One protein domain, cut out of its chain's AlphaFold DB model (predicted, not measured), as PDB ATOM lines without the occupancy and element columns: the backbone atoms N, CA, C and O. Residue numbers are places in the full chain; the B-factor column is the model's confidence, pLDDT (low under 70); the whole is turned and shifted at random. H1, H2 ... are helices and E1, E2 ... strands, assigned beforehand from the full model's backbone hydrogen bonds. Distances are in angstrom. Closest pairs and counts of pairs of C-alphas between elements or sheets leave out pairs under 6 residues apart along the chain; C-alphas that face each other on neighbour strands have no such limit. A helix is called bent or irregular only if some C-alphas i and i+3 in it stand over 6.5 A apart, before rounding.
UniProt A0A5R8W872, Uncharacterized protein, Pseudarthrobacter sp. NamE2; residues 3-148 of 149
ATOM      1  N   ARG A   3      -1.171  -2.719  37.564       59.50
ATOM      2  CA  ARG A   3       0.028  -3.419  38.057       59.50
ATOM      3  C   ARG A   3       1.175  -3.158  37.090       59.50
ATOM      4  O   ARG A   3       1.115  -3.604  35.946       59.50
ATOM      5  N   LEU A   4       2.205  -2.443  37.535       55.19
ATOM      6  CA  LEU A   4       3.384  -2.195  36.711       55.19
ATOM      7  C   LEU A   4       4.268  -3.438  36.708       55.19
ATOM      8  O   LEU A   4       4.629  -3.956  37.765       55.19
ATOM      9  N   VAL A   5       4.615  -3.913  35.515       58.66
ATOM     10  CA  VAL A   5       5.533  -5.037  35.341       58.66
ATOM     11  C   VAL A   5       6.860  -4.476  34.855       58.66
ATOM     12  O   VAL A   5       6.932  -3.793  33.830       58.66
ATOM     13  N   VAL A   6       7.923  -4.739  35.612       52.91
ATOM     14  CA  VAL A   6       9.278  -4.355  35.219       52.91
ATOM     15  C   VAL A   6       9.828  -5.418  34.291       52.91
ATOM     16  O   VAL A   6       9.913  -6.583  34.671       52.91
ATOM     17  N   LEU A   7      10.254  -5.006  33.101       44.47
ATOM     18  CA  LEU A   7      11.103  -5.834  32.263       44.47
ATOM     19  C   LEU A   7      12.418  -5.086  32.050       44.47
ATOM     20  O   LEU A   7      12.504  -4.131  31.276       44.47
ATOM     21  N   ALA A   8      13.457  -5.519  32.761       43.47
ATOM     22  CA  ALA A   8      14.823  -5.135  32.444       43.47
ATOM     23  C   ALA A   8      15.232  -5.899  31.176       43.47
ATOM     24  O   ALA A   8      15.757  -7.007  31.242       43.47
ATOM     25  N   VAL A   9      14.917  -5.349  30.002       40.88
ATOM     26  CA  VAL A   9      15.392  -5.930  28.745       40.88
ATOM     27  C   VAL A   9      16.820  -5.471  28.522       40.88
ATOM     28  O   VAL A   9      17.078  -4.366  28.044       40.88
ATOM     29  N   PHE A  10      17.738  -6.370  28.848       41.72
ATOM     30  CA  PHE A  10      19.085  -6.368  28.313       41.72
ATOM     31  C   PHE A  10      18.994  -6.537  26.796       41.72
ATOM     32  O   PHE A  10      18.649  -7.607  26.297       41.72
ATOM     33  N   ALA A  11      19.316  -5.495  26.036       37.22
ATOM     34  CA  ALA A  11      19.752  -5.700  24.662       37.22
ATOM     35  C   ALA A  11      21.204  -6.199  24.727       37.22
ATOM     36  O   ALA A  11      22.136  -5.411  24.614       37.22
ATOM     37  N   GLY A  12      21.374  -7.488  25.031       31.59
ATOM     38  CA  GLY A  12      22.673  -8.151  25.111       31.59
ATOM     39  C   GLY A  12      22.871  -8.911  26.416       31.59
ATOM     40  O   GLY A  12      23.601  -8.465  27.295       31.59
ATOM     41  N   ALA A  13      22.267 -10.096  26.526       35.00
ATOM     42  CA  ALA A  13      22.953 -11.160  27.242       35.00
ATOM     43  C   ALA A  13      24.250 -11.406  26.462       35.00
ATOM     44  O   ALA A  13      24.205 -11.893  25.333       35.00
ATOM     45  N   GLY A  14      25.389 -10.982  27.010       31.89
ATOM     46  CA  GLY A  14      26.671 -11.446  26.507       31.89
ATOM     47  C   GLY A  14      26.645 -12.965  26.584       31.89
ATOM     48  O   GLY A  14      26.572 -13.525  27.676       31.89
ATOM     49  N   ILE A  15      26.629 -13.633  25.431       31.89
ATOM     50  CA  ILE A  15      26.956 -15.050  25.375       31.89
ATOM     51  C   ILE A  15      28.414 -15.121  25.817       31.89
ATOM     52  O   ILE A  15      29.322 -14.771  25.064       31.89
ATOM     53  N   VAL A  16      28.633 -15.501  27.073       31.80
ATOM     54  CA  VAL A  16      29.957 -15.863  27.565       31.80
ATOM     55  C   VAL A  16      30.269 -17.213  26.929       31.80
ATOM     56  O   VAL A  16      29.796 -18.249  27.393       31.80
ATOM     57  N   LEU A  17      31.001 -17.202  25.815       32.12
ATOM     58  CA  LEU A  17      31.631 -18.413  25.296       32.12
ATOM     59  C   LEU A  17      32.607 -18.924  26.376       32.12
ATOM     60  O   LEU A  17      33.414 -18.137  26.883       32.12
ATOM     61  N   PRO A  18      32.523 -20.199  26.794       34.16
ATOM     62  CA  PRO A  18      33.379 -20.730  27.840       34.16
ATOM     63  C   PRO A  18      34.769 -20.971  27.253       34.16
ATOM     64  O   PRO A  18      34.951 -21.846  26.413       34.16
ATOM     65  N   GLY A  19      35.758 -20.197  27.692       39.44
ATOM     66  CA  GLY A  19      37.144 -20.436  27.304       39.44
ATOM     67  C   GLY A  19      38.053 -19.246  27.568       39.44
ATOM     68  O   GLY A  19      38.153 -18.353  26.745       39.44
ATOM     69  N   MET A  20      38.766 -19.295  28.695       36.09
ATOM     70  CA  MET A  20      40.043 -18.595  28.905       36.09
ATOM     71  C   MET A  20      39.997 -17.053  28.896       36.09
ATOM     72  O   MET A  20      40.740 -16.399  28.173       36.09
ATOM     73  N   HIS A  21      39.206 -16.458  29.790       39.97
ATOM     74  CA  HIS A  21      39.411 -15.069  30.218       39.97
ATOM     75  C   HIS A  21      39.746 -15.082  31.718       39.97
ATOM     76  O   HIS A  21      39.097 -15.838  32.450       39.97
ATOM     77  N   PRO A  22      40.729 -14.299  32.213       34.88
ATOM     78  CA  PRO A  22      40.901 -14.134  33.653       34.88
ATOM     79  C   PRO A  22      39.560 -13.693  34.242       34.88
ATOM     80  O   PRO A  22      38.875 -12.861  33.645       34.88
ATOM     81  N   ALA A  23      39.166 -14.299  35.365       38.00
ATOM     82  CA  ALA A  23      37.890 -14.060  36.027       38.00
ATOM     83  C   ALA A  23      37.799 -12.603  36.509       38.00
ATOM     84  O   ALA A  23      38.034 -12.290  37.674       38.00
ATOM     85  N   ALA A  24      37.475 -11.692  35.596       42.38
ATOM     86  CA  ALA A  24      36.951 -10.390  35.938       42.38
ATOM     87  C   ALA A  24      35.632 -10.646  36.670       42.38
ATOM     88  O   ALA A  24      34.774 -11.369  36.159       42.38
ATOM     89  N   ALA A  25      35.503 -10.112  37.887       35.12
ATOM     90  CA  ALA A  25      34.277 -10.197  38.667       35.12
ATOM     91  C   ALA A  25      33.079  -9.889  37.758       35.12
ATOM     92  O   ALA A  25      33.071  -8.856  37.083       35.12
ATOM     93  N   ALA A  26      32.112 -10.809  37.697       42.31
ATOM     94  CA  ALA A  26      30.947 -10.641  36.843       42.31
ATOM     95  C   ALA A  26      30.300  -9.281  37.165       42.31
ATOM     96  O   ALA A  26      30.025  -9.015  38.343       42.31
ATOM     97  N   PRO A  27      30.096  -8.397  36.173       50.97
ATOM     98  CA  PRO A  27      29.449  -7.121  36.427       50.97
ATOM     99  C   PRO A  27      28.075  -7.393  37.041       50.97
ATOM    100  O   PRO A  27      27.362  -8.295  36.598       50.97
ATOM    101  N   ALA A  28      27.726  -6.648  38.095       56.84
ATOM    102  CA  ALA A  28      26.431  -6.782  38.751       56.84
ATOM    103  C   ALA A  28      25.318  -6.735  37.696       56.84
ATOM    104  O   ALA A  28      25.265  -5.793  36.902       56.84
ATOM    105  N   ALA A  29      24.458  -7.759  37.666       66.62
ATOM    106  CA  ALA A  29      23.371  -7.824  36.698       66.62
ATOM    107  C   ALA A  29      22.529  -6.546  36.798       66.62
ATOM    108  O   ALA A  29      22.164  -6.135  37.899       66.62
ATOM    109  N   ALA A  30      22.242  -5.909  35.662       74.69
ATOM    110  CA  ALA A  30      21.461  -4.683  35.675       74.69
ATOM    111  C   ALA A  30      20.050  -4.949  36.226       74.69
ATOM    112  O   ALA A  30      19.364  -5.884  35.812       74.69
ATOM    113  N   GLN A  31      19.605  -4.120  37.162       81.25
ATOM    114  CA  GLN A  31      18.291  -4.238  37.787       81.25
ATOM    115  C   GLN A  31      17.519  -2.940  37.631       81.25
ATOM    116  O   GLN A  31      18.103  -1.858  37.588       81.25
ATOM    117  N   VAL A  32      16.194  -3.051  37.556       85.62
ATOM    118  CA  VAL A  32      15.275  -1.912  37.504       85.62
ATOM    119  C   VAL A  32      14.185  -2.125  38.550       85.62
ATOM    120  O   VAL A  32      13.684  -3.235  38.715       85.62
ATOM    121  N   ALA A  33      13.815  -1.063  39.255       86.31
ATOM    122  CA  ALA A  33      12.772  -1.049  40.269       86.31
ATOM    123  C   ALA A  33      11.841   0.152  40.065       86.31
ATOM    124  O   ALA A  33      12.268   1.212  39.600       86.31
ATOM    125  N   LEU A  34      10.571  -0.015  40.441       86.94
ATOM    126  CA  LEU A  34       9.536   1.014  40.349       86.94
ATOM    127  C   LEU A  34       8.989   1.337  41.734       86.94
ATOM    128  O   LEU A  34       8.716   0.431  42.520       86.94
ATOM    129  N   ASN A  35       8.783   2.621  42.013       85.06
ATOM    130  CA  ASN A  35       8.120   3.069  43.228       85.06
ATOM    131  C   ASN A  35       7.219   4.290  42.948       85.06
ATOM    132  O   ASN A  35       7.752   5.349  42.606       85.06
ATOM    133  N   PRO A  36       5.886   4.179  43.090       86.19
ATOM    134  CA  PRO A  36       5.128   2.963  43.410       86.19
ATOM    135  C   PRO A  36       5.060   1.973  42.228       86.19
ATOM    136  O   PRO A  36       5.072   2.373  41.067       86.19
ATOM    137  N   ALA A  37       4.950   0.671  42.516       80.50
ATOM    138  CA  ALA A  37       4.799  -0.390  41.502       80.50
ATOM    139  C   ALA A  37       3.338  -0.609  41.042       80.50
ATOM    140  O   ALA A  37       3.040  -1.479  40.222       80.50
ATOM    141  N   SER A  38       2.400   0.183  41.558       79.06
ATOM    142  CA  SER A  38       0.997   0.177  41.146       79.06
ATOM    143  C   SER A  38       0.337   1.508  41.469       79.06
ATOM    144  O   SER A  38       0.713   2.164  42.437       79.06
ATOM    145  N   GLY A  39      -0.684   1.879  40.703       81.94
ATOM    146  CA  GLY A  39      -1.431   3.116  40.917       81.94
ATOM    147  C   GLY A  39      -2.523   3.327  39.868       81.94
ATOM    148  O   GLY A  39      -2.740   2.452  39.021       81.94
ATOM    149  N   PRO A  40      -3.249   4.453  39.924       83.31
ATOM    150  CA  PRO A  40      -4.107   4.887  38.829       83.31
ATOM    151  C   PRO A  40      -3.278   5.322  37.610       83.31
ATOM    152  O   PRO A  40      -2.109   5.705  37.732       83.31
ATOM    153  N   ALA A  41      -3.884   5.276  36.424       85.25
ATOM    154  CA  ALA A  41      -3.280   5.838  35.220       85.25
ATOM    155  C   ALA A  41      -3.024   7.346  35.411       85.25
ATOM    156  O   ALA A  41      -3.744   8.007  36.157       85.25
ATOM    157  N   GLY A  42      -1.973   7.888  34.793       84.06
ATOM    158  CA  GLY A  42      -1.550   9.277  35.022       84.06
ATOM    159  C   GLY A  42      -0.641   9.488  36.241       84.06
ATOM    160  O   GLY A  42      -0.140  10.592  36.430       84.06
ATOM    161  N   SER A  43      -0.393   8.459  37.061       86.06
ATOM    162  CA  SER A  43       0.463   8.598  38.250       86.06
ATOM    163  C   SER A  43       1.928   8.852  37.898       86.06
ATOM    164  O   SER A  43       2.462   8.289  36.936       86.06
ATOM    165  N   ALA A  44       2.600   9.640  38.738       89.31
ATOM    166  CA  ALA A  44       4.052   9.749  38.735       89.31
ATOM    167  C   ALA A  44       4.672   8.514  39.410       89.31
ATOM    168  O   ALA A  44       4.259   8.112  40.498       89.31
ATOM    169  N   VAL A  45       5.670   7.915  38.765       89.81
ATOM    170  CA  VAL A  45       6.391   6.732  39.241       89.81
ATOM    171  C   VAL A  45       7.885   7.005  39.177       89.81
ATOM    172  O   VAL A  45       8.400   7.511  38.182       89.81
ATOM    173  N   LYS A  46       8.606   6.650  40.235       91.44
ATOM    174  CA  LYS A  46      10.065   6.677  40.251       91.44
ATOM    175  C   LYS A  46      10.604   5.367  39.691       91.44
ATOM    176  O   LYS A  46      10.251   4.297  40.181       91.44
ATOM    177  N   VAL A  47      11.482   5.463  38.701       91.88
ATOM    178  CA  VAL A  47      12.221   4.338  38.124       91.88
ATOM    179  C   VAL A  47      13.665   4.442  38.569       91.88
ATOM    180  O   VAL A  47      14.345   5.421  38.261       91.88
ATOM    181  N   SER A  48      14.135   3.424  39.274       90.00
ATOM    182  CA  SER A  48      15.527   3.311  39.695       90.00
ATOM    183  C   SER A  48      16.168   2.123  39.000       90.00
ATOM    184  O   SER A  48      15.506   1.109  38.795       90.00
ATOM    185  N   GLY A  49      17.453   2.209  38.685       89.19
ATOM    186  CA  GLY A  49      18.205   1.048  38.232       89.19
ATOM    187  C   GLY A  49      19.660   1.070  38.667       89.19
ATOM    188  O   GLY A  49      20.203   2.125  38.991       89.19
ATOM    189  N   THR A  50      20.271  -0.108  38.701       87.38
ATOM    190  CA  THR A  50      21.661  -0.370  39.110       87.38
ATOM    191  C   THR A  50      22.291  -1.379  38.151       87.38
ATOM    192  O   THR A  50      21.572  -2.014  37.385       87.38
ATOM    193  N   GLY A  51      23.623  -1.513  38.147       84.12
ATOM    194  CA  GLY A  51      24.334  -2.478  37.289       84.12
ATOM    195  C   GLY A  51      24.413  -2.089  35.805       84.12
ATOM    196  O   GLY A  51      24.791  -2.902  34.966       84.12
ATOM    197  N   PHE A  52      24.071  -0.847  35.453       85.19
ATOM    198  CA  PHE A  52      24.284  -0.320  34.104       85.19
ATOM    199  C   PHE A  52      25.726   0.174  33.942       85.19
ATOM    200  O   PHE A  52      26.395   0.509  34.916       85.19
ATOM    201  N   LYS A  53      26.206   0.304  32.700       85.81
ATOM    202  CA  LYS A  53      27.507   0.940  32.442       85.81
ATOM    203  C   LYS A  53      27.515   2.363  33.007       85.81
ATOM    204  O   LYS A  53      26.553   3.115  32.823       85.81
ATOM    205  N   ALA A  54      28.588   2.727  33.705       87.94
ATOM    206  CA  ALA A  54      28.741   4.040  34.325       87.94
ATOM    207  C   ALA A  54      28.714   5.186  33.298       87.94
ATOM    208  O   ALA A  54      29.074   4.997  32.132       87.94
ATOM    209  N   ALA A  55      28.293   6.374  33.742       87.12
ATOM    210  CA  ALA A  55      28.293   7.627  32.977       87.12
ATOM    211  C   ALA A  55      27.617   7.561  31.589       87.12
ATOM    212  O   ALA A  55      27.921   8.363  30.703       87.12
ATOM    213  N   THR A  56      26.680   6.632  31.406       86.38
ATOM    214  CA  THR A  56      26.042   6.293  30.134       86.38
ATOM    215  C   THR A  56      24.629   6.861  30.071       86.38
ATOM    216  O   THR A  56      23.848   6.737  31.016       86.38
ATOM    217  N   THR A  57      24.280   7.473  28.942       89.19
ATOM    218  CA  THR A  57      22.912   7.933  28.680       89.19
ATOM    219  C   THR A  57      22.021   6.759  28.282       89.19
ATOM    220  O   THR A  57      22.414   5.889  27.500       89.19
ATOM    221  N   GLY A  58      20.803   6.748  28.807       88.38
ATOM    222  CA  GLY A  58      19.786   5.754  28.512       88.38
ATOM    223  C   GLY A  58      18.393   6.356  28.389       88.38
ATOM    224  O   GLY A  58      18.181   7.560  28.548       88.38
ATOM    225  N   THR A  59      17.434   5.490  28.090       89.38
ATOM    226  CA  THR A  59      16.029   5.850  27.912       89.38
ATOM    227  C   THR A  59      15.149   4.846  28.641       89.38
ATOM    228  O   THR A  59      15.302   3.636  28.467       89.38
ATOM    229  N   VAL A  60      14.230   5.346  29.463       89.94
ATOM    230  CA  VAL A  60      13.107   4.580  30.003       89.94
ATOM    231  C   VAL A  60      11.925   4.713  29.048       89.94
ATOM    232  O   VAL A  60      11.603   5.816  28.616       89.94
ATOM    233  N   ILE A  61      11.279   3.601  28.727       86.69
ATOM    234  CA  ILE A  61      10.147   3.501  27.807       86.69
ATOM    235  C   ILE A  61       8.957   2.927  28.575       86.69
ATOM    236  O   ILE A  61       9.088   1.900  29.247       86.69
ATOM    237  N   VAL A  62       7.804   3.583  28.460       86.38
ATOM    238  CA  VAL A  62       6.524   3.158  29.039       86.38
ATOM    239  C   VAL A  62       5.400   3.447  28.041       86.38
ATOM    240  O   VAL A  62       5.050   4.598  27.779       86.38
ATOM    241  N   GLY A  63       4.843   2.397  27.436       84.00
ATOM    242  CA  GLY A  63       3.941   2.559  26.291       84.00
ATOM    243  C   GLY A  63       4.641   3.297  25.141       84.00
ATOM    244  O   GLY A  63       5.706   2.872  24.700       84.00
ATOM    245  N   SER A  64       4.065   4.412  24.684       80.81
ATOM    246  CA  SER A  64       4.667   5.307  23.684       80.81
ATOM    247  C   SER A  64       5.524   6.431  24.282       80.81
ATOM    248  O   SER A  64       6.154   7.176  23.534       80.81
ATOM    249  N   ALA A  65       5.544   6.587  25.609       85.44
ATOM    250  CA  ALA A  65       6.286   7.650  26.272       85.44
ATOM    251  C   ALA A  65       7.732   7.224  26.558       85.44
ATOM    252  O   ALA A  65       8.004   6.086  26.955       85.44
ATOM    253  N   THR A  66       8.658   8.167  26.392       88.31
ATOM    254  CA  THR A  66      10.093   7.956  26.600       88.31
ATOM    255  C   THR A  66      10.680   9.024  27.509       88.31
ATOM    256  O   THR A  66      10.431  10.211  27.311       88.31
ATOM    257  N   PHE A  67      11.513   8.612  28.461       90.06
ATOM    258  CA  PHE A  67      12.151   9.481  29.447       90.06
ATOM    259  C   PHE A  67      13.661   9.254  29.427       90.06
ATOM    260  O   PHE A  67      14.131   8.125  29.582       90.06
ATOM    261  N   GLY A  68      14.437  10.316  29.223       90.44
ATOM    262  CA  GLY A  68      15.896  10.240  29.265       90.44
ATOM    263  C   GLY A  68      16.418  10.027  30.686       90.44
ATOM    264  O   GLY A  68      15.849  10.524  31.658       90.44
ATOM    265  N   PHE A  69      17.529   9.308  30.813       91.88
ATOM    266  CA  PHE A  69      18.309   9.253  32.045       91.88
ATOM    267  C   PHE A  69      19.803   9.179  31.740       91.88
ATOM    268  O   PHE A  69      20.218   8.837  30.633       91.88
ATOM    269  N   ARG A  70      20.623   9.461  32.750       90.50
ATOM    270  CA  ARG A  70      22.061   9.208  32.715       90.50
ATOM    271  C   ARG A  70      22.457   8.426  33.955       90.50
ATOM    272  O   ARG A  70      21.999   8.744  35.052       90.50
ATOM    273  N   THR A  71      23.272   7.394  33.778       89.81
ATOM    274  CA  THR A  71      23.799   6.618  34.898       89.81
ATOM    275  C   THR A  71      24.905   7.392  35.613       89.81
ATOM    276  O   THR A  71      25.648   8.172  35.010       89.81
ATOM    277  N   SER A  72      25.012   7.179  36.919       92.25
ATOM    278  CA  SER A  72      26.073   7.699  37.771       92.25
ATOM    279  C   SER A  72      27.430   7.085  37.409       92.25
ATOM    280  O   SER A  72      27.530   6.153  36.604       92.25
ATOM    281  N   ALA A  73      28.488   7.553  38.071       89.69
ATOM    282  CA  ALA A  73      29.813   6.932  38.010       89.69
ATOM    283  C   ALA A  73      29.828   5.467  38.500       89.69
ATOM    284  O   ALA A  73      30.744   4.723  38.176       89.69
ATOM    285  N   THR A  74      28.801   5.044  39.242       88.00
ATOM    286  CA  THR A  74      28.633   3.674  39.748       88.00
ATOM    287  C   THR A  74      27.628   2.847  38.943       88.00
ATOM    288  O   THR A  74      27.333   1.718  39.322       88.00
ATOM    289  N   GLY A  75      27.085   3.380  37.839       86.56
ATOM    290  CA  GLY A  75      26.142   2.631  37.005       86.56
ATOM    291  C   GLY A  75      24.694   2.627  37.500       86.56
ATOM    292  O   GLY A  75      23.888   1.816  37.043       86.56
ATOM    293  N   SER A  76      24.348   3.529  38.418       90.38
ATOM    294  CA  SER A  76      22.991   3.665  38.957       90.38
ATOM    295  C   SER A  76      22.247   4.832  38.314       90.38
ATOM    296  O   SER A  76      22.854   5.842  37.972       90.38
ATOM    297  N   PHE A  77      20.927   4.750  38.185       93.19
ATOM    298  CA  PHE A  77      20.090   5.878  37.775       93.19
ATOM    299  C   PHE A  77      18.807   5.948  38.600       93.19
ATOM    300  O   PHE A  77      18.367   4.964  39.192       93.19
ATOM    301  N   SER A  78      18.200   7.129  38.623       93.94
ATOM    302  CA  SER A  78      16.891   7.373  39.220       93.94
ATOM    303  C   SER A  78      16.200   8.463  38.411       93.94
ATOM    304  O   SER A  78      16.693   9.588  38.371       93.94
ATOM    305  N   THR A  79      15.072   8.149  37.781       93.06
ATOM    306  CA  THR A  79      14.297   9.095  36.969       93.06
ATOM    307  C   THR A  79      12.807   9.009  37.290       93.06
ATOM    308  O   THR A  79      12.297   7.943  37.637       93.06
ATOM    309  N   GLY A  80      12.116  10.143  37.221       92.00
ATOM    310  CA  GLY A  80      10.664  10.202  37.349       92.00
ATOM    311  C   GLY A  80      10.012   9.990  35.988       92.00
ATOM    312  O   GLY A  80      10.410  10.622  35.011       92.00
ATOM    313  N   ILE A  81       9.011   9.121  35.929       91.12
ATOM    314  CA  ILE A  81       8.175   8.912  34.747       91.12
ATOM    315  C   ILE A  81       6.716   9.181  35.092       91.12
ATOM    316  O   ILE A  81       6.292   9.004  36.235       91.12
ATOM    317  N   THR A  82       5.931   9.539  34.087       90.19
ATOM    318  CA  THR A  82       4.474   9.621  34.206       90.19
ATOM    319  C   THR A  82       3.859   8.477  33.422       90.19
ATOM    320  O   THR A  82       4.167   8.285  32.245       90.19
ATOM    321  N   ILE A  83       2.992   7.701  34.071       87.50
ATOM    322  CA  ILE A  83       2.268   6.620  33.403       87.50
ATOM    323  C   ILE A  83       1.188   7.234  32.504       87.50
ATOM    324  O   ILE A  83       0.427   8.072  32.990       87.50
ATOM    325  N   PRO A  84       1.064   6.827  31.229       84.81
ATOM    326  CA  PRO A  84       0.020   7.343  30.347       84.81
ATOM    327  C   PRO A  84      -1.377   7.204  30.967       84.81
ATOM    328  O   PRO A  84      -1.717   6.148  31.498       84.81
ATOM    329  N   ALA A  85      -2.203   8.251  30.881       83.69
ATOM    330  CA  ALA A  85      -3.566   8.243  31.430       83.69
ATOM    331  C   ALA A  85      -4.489   7.216  30.744       83.69
ATOM    332  O   ALA A  85      -5.475   6.777  31.325       83.69
ATOM    333  N   THR A  86      -4.142   6.798  29.526       79.94
ATOM    334  CA  THR A  86      -4.838   5.761  28.753       79.94
ATOM    335  C   THR A  86      -4.396   4.337  29.105       79.94
ATOM    336  O   THR A  86      -4.939   3.379  28.558       79.94
ATOM    337  N   ALA A  87      -3.406   4.164  29.989       77.19
ATOM    338  CA  ALA A  87      -2.914   2.844  30.357       77.19
ATOM    339  C   ALA A  87      -3.955   2.076  31.188       77.19
ATOM    340  O   ALA A  87      -4.428   2.559  32.217       77.19
ATOM    341  N   ALA A  88      -4.255   0.844  30.776       75.62
ATOM    342  CA  ALA A  88      -5.116  -0.083  31.502       75.62
ATOM    343  C   ALA A  88      -4.415  -1.439  31.690       75.62
ATOM    344  O   ALA A  88      -3.606  -1.854  30.863       75.62
ATOM    345  N   GLY A  89      -4.722  -2.137  32.788       78.19
ATOM    346  CA  GLY A  89      -4.160  -3.458  33.089       78.19
ATOM    347  C   GLY A  89      -2.692  -3.454  33.538       78.19
ATOM    348  O   GLY A  89      -2.341  -2.848  34.551       78.19
ATOM    349  N   SER A  90      -1.846  -4.201  32.830       78.62
ATOM    350  CA  SER A  90      -0.410  -4.277  33.101       78.62
ATOM    351  C   SER A  90       0.368  -3.561  32.014       78.62
ATOM    352  O   SER A  90       0.169  -3.817  30.832       78.62
ATOM    353  N   ILE A  91       1.267  -2.670  32.428       81.25
ATOM    354  CA  ILE A  91       2.146  -1.937  31.520       81.25
ATOM    355  C   ILE A  91       3.598  -2.316  31.787       81.25
ATOM    356  O   ILE A  91       4.026  -2.425  32.940       81.25
ATOM    357  N   THR A  92       4.342  -2.517  30.706       83.75
ATOM    358  CA  THR A  92       5.767  -2.823  30.753       83.75
ATOM    359  C   THR A  92       6.575  -1.533  30.766       83.75
ATOM    360  O   THR A  92       6.417  -0.685  29.886       83.75
ATOM    361  N   VAL A  93       7.470  -1.404  31.745       83.81
ATOM    362  CA  VAL A  93       8.481  -0.340  31.788       83.81
ATOM    363  C   VAL A  93       9.832  -0.943  31.432       83.81
ATOM    364  O   VAL A  93      10.251  -1.923  32.049       83.81
ATOM    365  N   THR A  94      10.510  -0.359  30.443       85.31
ATOM    366  CA  THR A  94      11.813  -0.838  29.956       85.31
ATOM    367  C   THR A  94      12.860   0.261  30.065       85.31
ATOM    368  O   THR A  94      12.639   1.350  29.552       85.31
ATOM    369  N   ALA A  95      14.020  -0.016  30.662       85.44
ATOM    370  CA  ALA A  95      15.177   0.881  30.628       85.44
ATOM    371  C   ALA A  95      16.240   0.328  29.671       85.44
ATOM    372  O   ALA A  95      16.602  -0.842  29.768       85.44
ATOM    373  N   LYS A  96      16.738   1.157  28.747       85.81
ATOM    374  CA  LYS A  96      17.741   0.768  27.743       85.81
ATOM    375  C   LYS A  96      18.906   1.750  27.713       85.81
ATOM    376  O   LYS A  96      18.714   2.948  27.910       85.81
ATOM    377  N   THR A  97      20.099   1.253  27.400       87.25
ATOM    378  CA  THR A  97      21.288   2.066  27.106       87.25
ATOM    379  C   THR A  97      21.928   1.610  25.797       87.25
ATOM    380  O   THR A  97      21.697   0.497  25.327       87.25
ATOM    381  N   ALA A  98      22.749   2.476  25.208       86.31
ATOM    382  CA  ALA A  98      23.503   2.179  23.991       86.31
ATOM    383  C   ALA A  98      24.899   1.577  24.260       86.31
ATOM    384  O   ALA A  98      25.685   1.445  23.325       86.31
ATOM    385  N   ALA A  99      25.206   1.230  25.520       84.31
ATOM    386  CA  ALA A  99      26.526   0.764  25.963       84.31
ATOM    387  C   ALA A  99      27.046  -0.426  25.145       84.31
ATOM    388  O   ALA A  99      28.205  -0.442  24.744       84.31
ATOM    389  N   TRP A 100      26.147  -1.358  24.825       82.31
ATOM    390  CA  TRP A 100      26.477  -2.580  24.101       82.31
ATOM    391  C   TRP A 100      27.106  -2.320  22.722       82.31
ATOM    392  O   TRP A 100      27.942  -3.106  22.295       82.31
ATOM    393  N   ASN A 101      26.762  -1.219  22.036       86.38
ATOM    394  CA  ASN A 101      27.372  -0.886  20.742       86.38
ATOM    395  C   ASN A 101      28.872  -0.627  20.894       86.38
ATOM    396  O   ASN A 101      29.672  -1.067  20.074       86.38
ATOM    397  N   THR A 102      29.247   0.106  21.943       85.38
ATOM    398  CA  THR A 102      30.648   0.399  22.238       85.38
ATOM    399  C   THR A 102      31.369  -0.865  22.682       85.38
ATOM    400  O   THR A 102      32.427  -1.171  22.139       85.38
ATOM    401  N   ASP A 103      30.763  -1.630  23.591       86.75
ATOM    402  CA  ASP A 103      31.365  -2.852  24.128       86.75
ATOM    403  C   ASP A 103      31.588  -3.907  23.025       86.75
ATOM    404  O   ASP A 103      32.654  -4.516  22.961       86.75
ATOM    405  N   LEU A 104      30.633  -4.068  22.097       86.88
ATOM    406  CA  LEU A 104      30.753  -4.973  20.948       86.88
ATOM    407  C   LEU A 104      31.911  -4.581  20.028       86.88
ATOM    408  O   LEU A 104      32.711  -5.433  19.649       86.88
ATOM    409  N   VAL A 105      32.005  -3.305  19.651       89.06
ATOM    410  CA  VAL A 105      33.069  -2.845  18.747       89.06
ATOM    411  C   VAL A 105      34.438  -3.001  19.405       89.06
ATOM    412  O   VAL A 105      35.368  -3.454  18.743       89.06
ATOM    413  N   SER A 106      34.562  -2.696  20.701       86.00
ATOM    414  CA  SER A 106      35.794  -2.937  21.459       86.00
ATOM    415  C   SER A 106      36.155  -4.421  21.515       86.00
ATOM    416  O   SER A 106      37.312  -4.768  21.294       86.00
ATOM    417  N   TYR A 107      35.179  -5.302  21.753       88.00
ATOM    418  CA  TYR A 107      35.399  -6.747  21.764       88.00
ATOM    419  C   TYR A 107      35.889  -7.267  20.408       88.00
ATOM    420  O   TYR A 107      36.914  -7.945  20.354       88.00
ATOM    421  N   LEU A 108      35.202  -6.911  19.315       89.12
ATOM    422  CA  LEU A 108      35.565  -7.332  17.957       89.12
ATOM    423  C   LEU A 108      36.927  -6.777  17.528       89.12
ATOM    424  O   LEU A 108      37.676  -7.465  16.846       89.12
ATOM    425  N   ALA A 109      37.269  -5.551  17.935       86.88
ATOM    426  CA  ALA A 109      38.573  -4.960  17.639       86.88
ATOM    427  C   ALA A 109      39.737  -5.696  18.322       86.88
ATOM    428  O   ALA A 109      40.855  -5.644  17.819       86.88
ATOM    429  N   ALA A 110      39.481  -6.378  19.441       89.69
ATOM    430  CA  ALA A 110      40.477  -7.176  20.146       89.69
ATOM    431  C   ALA A 110      40.684  -8.581  19.545       89.69
ATOM    432  O   ALA A 110      41.603  -9.274  19.974       89.69
ATOM    433  N   GLN A 111      39.857  -9.009  18.581       91.00
ATOM    434  CA  GLN A 111      39.973 -10.324  17.943       91.00
ATOM    435  C   GLN A 111      40.814 -10.218  16.653       91.00
ATOM    436  O   GLN A 111      40.335  -9.650  15.667       91.00
ATOM    437  N   PRO A 112      42.062 -10.725  16.625       90.06
ATOM    438  CA  PRO A 112      42.963 -10.559  15.478       90.06
ATOM    439  C   PRO A 112      42.534 -11.355  14.235       90.06
ATOM    440  O   PRO A 112      42.971 -11.059  13.126       90.06
ATOM    441  N   ASP A 113      41.690 -12.363  14.413       94.19
ATOM    442  CA  ASP A 113      41.171 -13.272  13.393       94.19
ATOM    443  C   ASP A 113      39.833 -12.812  12.784       94.19
ATOM    444  O   ASP A 113      39.404 -13.327  11.748       94.19
ATOM    445  N   VAL A 114      39.179 -11.804  13.367       88.75
ATOM    446  CA  VAL A 114      37.900 -11.281  12.870       88.75
ATOM    447  C   VAL A 114      38.133 -10.189  11.825       88.75
ATOM    448  O   VAL A 114      38.421  -9.034  12.138       88.75
ATOM    449  N   MET A 115      37.932 -10.531  10.551       85.94
ATOM    450  CA  MET A 115      38.069  -9.578   9.436       85.94
ATOM    451  C   MET A 115      36.837  -8.684   9.226       85.94
ATOM    452  O   MET A 115      36.951  -7.581   8.691       85.94
ATOM    453  N   GLY A 116      35.650  -9.135   9.634       86.56
ATOM    454  CA  GLY A 116      34.404  -8.407   9.419       86.56
ATOM    455  C   GLY A 116      33.246  -8.968  10.234       86.56
ATOM    456  O   GLY A 116      33.260 -10.122  10.653       86.56
ATOM    457  N   PHE A 117      32.235  -8.131  10.456       87.44
ATOM    458  CA  PHE A 117      31.027  -8.482  11.190       87.44
ATOM    459  C   PHE A 117      29.811  -7.879  10.494       87.44
ATOM    460  O   PHE A 117      29.814  -6.702  10.132       87.44
ATOM    461  N   VAL A 118      28.767  -8.687  10.327       85.94
ATOM    462  CA  VAL A 118      27.483  -8.266   9.765       85.94
ATOM    463  C   VAL A 118      26.394  -8.618  10.765       85.94
ATOM    464  O   VAL A 118      26.292  -9.759  11.207       85.94
ATOM    465  N   TRP A 119      25.568  -7.631  11.103       77.50
ATOM    466  CA  TRP A 119      24.425  -7.794  11.993       77.50
ATOM    467  C   TRP A 119      23.126  -7.502  11.253       77.50
ATOM    468  O   TRP A 119      23.038  -6.533  10.496       77.50
ATOM    469  N   PHE A 120      22.092  -8.292  11.529       72.38
ATOM    470  CA  PHE A 120      20.749  -8.074  11.013       72.38
ATOM    471  C   PHE A 120      19.704  -8.256  12.116       72.38
ATOM    472  O   PHE A 120      19.894  -8.995  13.081       72.38
ATOM    473  N   HIS A 121      18.584  -7.551  11.976       69.75
ATOM    474  CA  HIS A 121      17.434  -7.687  12.860       69.75
ATOM    475  C   HIS A 121      16.480  -8.730  12.273       69.75
ATOM    476  O   HIS A 121      16.013  -8.551  11.156       69.75
ATOM    477  N   LEU A 122      16.170  -9.805  13.001       68.31
ATOM    478  CA  LEU A 122      15.389 -10.928  12.459       68.31
ATOM    479  C   LEU A 122      13.996 -10.518  11.931       68.31
ATOM    480  O   LEU A 122      13.518 -11.094  10.964       68.31
ATOM    481  N   GLN A 123      13.351  -9.508  12.525       70.94
ATOM    482  CA  GLN A 123      12.012  -9.049  12.117       70.94
ATOM    483  C   GLN A 123      11.993  -8.160  10.860       70.94
ATOM    484  O   GLN A 123      10.935  -7.655  10.489       70.94
ATOM    485  N   LYS A 124      13.132  -7.959  10.183       70.00
ATOM    486  CA  LYS A 124      13.211  -7.032   9.042       70.00
ATOM    487  C   LYS A 124      12.342  -7.436   7.847       70.00
ATOM    488  O   LYS A 124      11.918  -6.566   7.099       70.00
ATOM    489  N   GLU A 125      12.072  -8.732   7.686       74.56
ATOM    490  CA  GLU A 125      11.226  -9.254   6.601       74.56
ATOM    491  C   GLU A 125       9.747  -8.851   6.766       74.56
ATOM    492  O   GLU A 125       9.004  -8.810   5.789       74.56
ATOM    493  N   ALA A 126       9.321  -8.515   7.991       77.44
ATOM    494  CA  ALA A 126       7.945  -8.131   8.312       77.44
ATOM    495  C   ALA A 126       7.787  -6.633   8.631       77.44
ATOM    496  O   ALA A 126       6.729  -6.062   8.372       77.44
ATOM    497  N   ASP A 127       8.825  -5.984   9.171       76.38
ATOM    498  CA  ASP A 127       8.828  -4.546   9.449       76.38
ATOM    499  C   ASP A 127      10.141  -3.900   8.993       76.38
ATOM    500  O   ASP A 127      11.231  -4.209   9.477       76.38
ATOM    501  N   TRP A 128      10.022  -2.974   8.043       77.12
ATOM    502  CA  TRP A 128      11.156  -2.291   7.423       77.12
ATOM    503  C   TRP A 128      11.585  -1.041   8.206       77.12
ATOM    504  O   TRP A 128      12.581  -0.403   7.851       77.12
ATOM    505  N   ARG A 129      10.851  -0.654   9.258       79.50
ATOM    506  CA  ARG A 129      11.162   0.535  10.057       79.50
ATOM    507  C   ARG A 129      12.477   0.373  10.813       79.50
ATOM    508  O   ARG A 129      12.748  -0.640  11.453       79.50
ATOM    509  N   ILE A 130      13.266   1.445  10.818       69.56
ATOM    510  CA  ILE A 130      14.428   1.567  11.698       69.56
ATOM    511  C   ILE A 130      13.924   1.997  13.078       69.56
ATOM    512  O   ILE A 130      13.474   3.122  13.258       69.56
ATOM    513  N   ASN A 131      14.005   1.097  14.056       71.81
ATOM    514  CA  ASN A 131      13.551   1.321  15.435       71.81
ATOM    515  C   ASN A 131      14.705   1.607  16.423       71.81
ATOM    516  O   ASN A 131      14.522   1.545  17.639       71.81
ATOM    517  N   SER A 132      15.906   1.888  15.909       77.00
ATOM    518  CA  SER A 132      17.079   2.218  16.724       77.00
ATOM    519  C   SER A 132      17.038   3.669  17.202       77.00
ATOM    520  O   SER A 132      16.625   4.557  16.462       77.00
ATOM    521  N   SER A 133      17.500   3.924  18.429       79.81
ATOM    522  CA  SER A 133      17.578   5.281  18.979       79.81
ATOM    523  C   SER A 133      18.772   6.068  18.428       79.81
ATOM    524  O   SER A 133      19.804   5.491  18.074       79.81
ATOM    525  N   GLU A 134      18.688   7.401  18.462       83.69
ATOM    526  CA  GLU A 134      19.818   8.293  18.153       83.69
ATOM    527  C   GLU A 134      21.037   8.005  19.037       83.69
ATOM    528  O   GLU A 134      22.169   7.979  18.558       83.69
ATOM    529  N   SER A 135      20.811   7.706  20.322       81.19
ATOM    530  CA  SER A 135      21.872   7.307  21.252       81.19
ATOM    531  C   SER A 135      22.579   6.019  20.820       81.19
ATOM    532  O   SER A 135      23.793   5.911  20.979       81.19
ATOM    533  N   SER A 136      21.851   5.062  20.232       83.62
ATOM    534  CA  SER A 136      22.420   3.832  19.675       83.62
ATOM    535  C   SER A 136      23.278   4.130  18.447       83.62
ATOM    536  O   SER A 136      24.424   3.689  18.371       83.62
ATOM    537  N   ALA A 137      22.758   4.939  17.520       87.25
ATOM    538  CA  ALA A 137      23.489   5.343  16.321       87.25
ATOM    539  C   ALA A 137      24.772   6.121  16.663       87.25
ATOM    540  O   ALA A 137      25.838   5.838  16.115       87.25
ATOM    541  N   ALA A 138      24.695   7.059  17.612       87.75
ATOM    542  CA  ALA A 138      25.841   7.829  18.082       87.75
ATOM    543  C   ALA A 138      26.892   6.943  18.770       87.75
ATOM    544  O   ALA A 138      28.081   7.084  18.494       87.75
ATOM    545  N   ALA A 139      26.469   6.002  19.623       85.88
ATOM    546  CA  ALA A 139      27.382   5.075  20.288       85.88
ATOM    547  C   ALA A 139      28.140   4.194  19.286       85.88
ATOM    548  O   ALA A 139      29.360   4.064  19.397       85.88
ATOM    549  N   LEU A 140      27.446   3.649  18.280       88.88
ATOM    550  CA  LEU A 140      28.074   2.855  17.225       88.88
ATOM    551  C   LEU A 140      29.055   3.694  16.398       88.88
ATOM    552  O   LEU A 140      30.200   3.291  16.204       88.88
ATOM    553  N   ARG A 141      28.640   4.890  15.955       90.38
ATOM    554  CA  ARG A 141      29.506   5.816  15.210       90.38
ATOM    555  C   ARG A 141      30.782   6.133  15.987       90.38
ATOM    556  O   ARG A 141      31.870   6.029  15.429       90.38
ATOM    557  N   ASN A 142      30.658   6.510  17.257       90.81
ATOM    558  CA  ASN A 142      31.801   6.887  18.087       90.81
ATOM    559  C   ASN A 142      32.742   5.702  18.331       90.81
ATOM    560  O   ASN A 142      33.956   5.870  18.262       90.81
ATOM    561  N   ALA A 143      32.199   4.502  18.553       89.50
ATOM    562  CA  ALA A 143      33.006   3.302  18.741       89.50
ATOM    563  C   ALA A 143      33.804   2.935  17.477       89.50
ATOM    564  O   ALA A 143      34.984   2.601  17.560       89.50
ATOM    565  N   LEU A 144      33.196   3.065  16.294       90.81
ATOM    566  CA  LEU A 144      33.882   2.845  15.017       90.81
ATOM    567  C   LEU A 144      34.963   3.898  14.741       90.81
ATOM    568  O   LEU A 144      36.003   3.562  14.178       90.81
ATOM    569  N   LEU A 145      34.741   5.158  15.130       91.38
ATOM    570  CA  LEU A 145      35.755   6.211  15.021       91.38
ATOM    571  C   LEU A 145      36.959   5.928  15.927       91.38
ATOM    572  O   LEU A 145      38.087   6.041  15.461       91.38
ATOM    573  N   ALA A 146      36.723   5.495  17.167       88.56
ATOM    574  CA  ALA A 146      37.782   5.151  18.119       88.56
ATOM    575  C   ALA A 146      38.633   3.944  17.685       88.56
ATOM    576  O   ALA A 146      39.775   3.822  18.102       88.56
ATOM    577  N   ARG A 147      38.107   3.053  16.833       82.69
ATOM    578  CA  ARG A 147      38.890   1.947  16.252       82.69
ATOM    579  C   ARG A 147      39.891   2.417  15.188       82.69
ATOM    580  O   ARG A 147      40.829   1.696  14.869       82.69
ATOM    581  N   ARG A 148      39.644   3.570  14.561       79.69
ATOM    582  CA  ARG A 148      40.453   4.078  13.438       79.69
ATOM    583  C   ARG A 148      41.639   4.934  13.882       79.69
ATOM    584  O   ARG A 148      42.472   5.242  13.034       79.69
TER     585      ARG A 148
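This is residues 3 to 148 of the 149 residues of an uncharacterized protein of Pseudarthrobacter sp. NamE2 (UniProt A0A5R8W872). Two sheets, E1 E7 E4 E5 and E2 E3 E6, lie face to face as a sandwich, and helices H1 and H3 run side by side beyond one end of it. Residues 15 to 26 stick out as a loop, and between H1 and H3 the backbone makes a wide detour in which residues 110 to 115 and 122 to 129, with H2, stand free. The printed part has 146 residues, with seven named strands followed by three named helices; under half of the residues are in these elements, and the class is mixed, helices and strands. The sheet E1 E7 E4 E5 is mixed, and the sheet E2 E3 E6 is all antiparallel. The whole is only just compact, close to loose, with a radius of gyration of the C-alphas of 17.5 A and spans of 55 by 39 by 27 A.

The larger sheet, strongly twisted, runs E1, residues 3 to 6, E7, residues 90 to 97, E4, residues 57 to 62, and E5, residues 65 to 70. E1 and E7 are parallel, with N 5 and O 91 within hydrogen-bond range at 3.0 A. E7 and E4 are antiparallel, with N 61 and O 94 at 2.8 A. E4 and E5 form a hairpin, with N 60 and O 67 at 2.8 A. The other sheet runs E2, residues 31 to 35, E3, residues 44 to 50, and E6, residues 77 to 82. E2 and E3 form a hairpin, with N 33 and O 48 at 2.8 A; E3 and E6 are antiparallel, with N 47 and O 79 at 2.8 A. In the sandwich the best planes of the facing parts stand 12 degrees apart, and the closest C-alphas of E5 and E6, Phe 69 and Thr 79, are 6.4 A apart. H3, residues 134 to 146, only grazes the larger sheet, with its residues 135 to 139. H1, residues 99 to 109, touches H3 at a shallow tilt of 25 degrees, the same way; their closest C-alphas, Thr 102 and Ala 143, are 5.1 A apart. H2, residues 122 to 125, touches no helix. Every O i to N i+4 pair is within hydrogen-bond range in H1 and H3; H2 is too short for such a pair.

E7 is 23.4 A long, E3 20.3 A, H3 18.2 A and H1 15.7 A. E1 begins at C-alpha 3 (0.028, -3.419, 38.057), and H3 ends at C-alpha 146 (37.782, 5.151, 18.119). H2 is irregular: C-alphas 122 and 125 are 7.4 A apart.

The C-alphas of Pro 40 and Asp 113, the two farthest apart, are 55.0 A apart. The printed part has no cut. The links E1 to E2 and H1 to H2 are long. Mean pLDDT of the printed part is 77.2; residues 3 to 29, 121 to 122 and 130 are under 70.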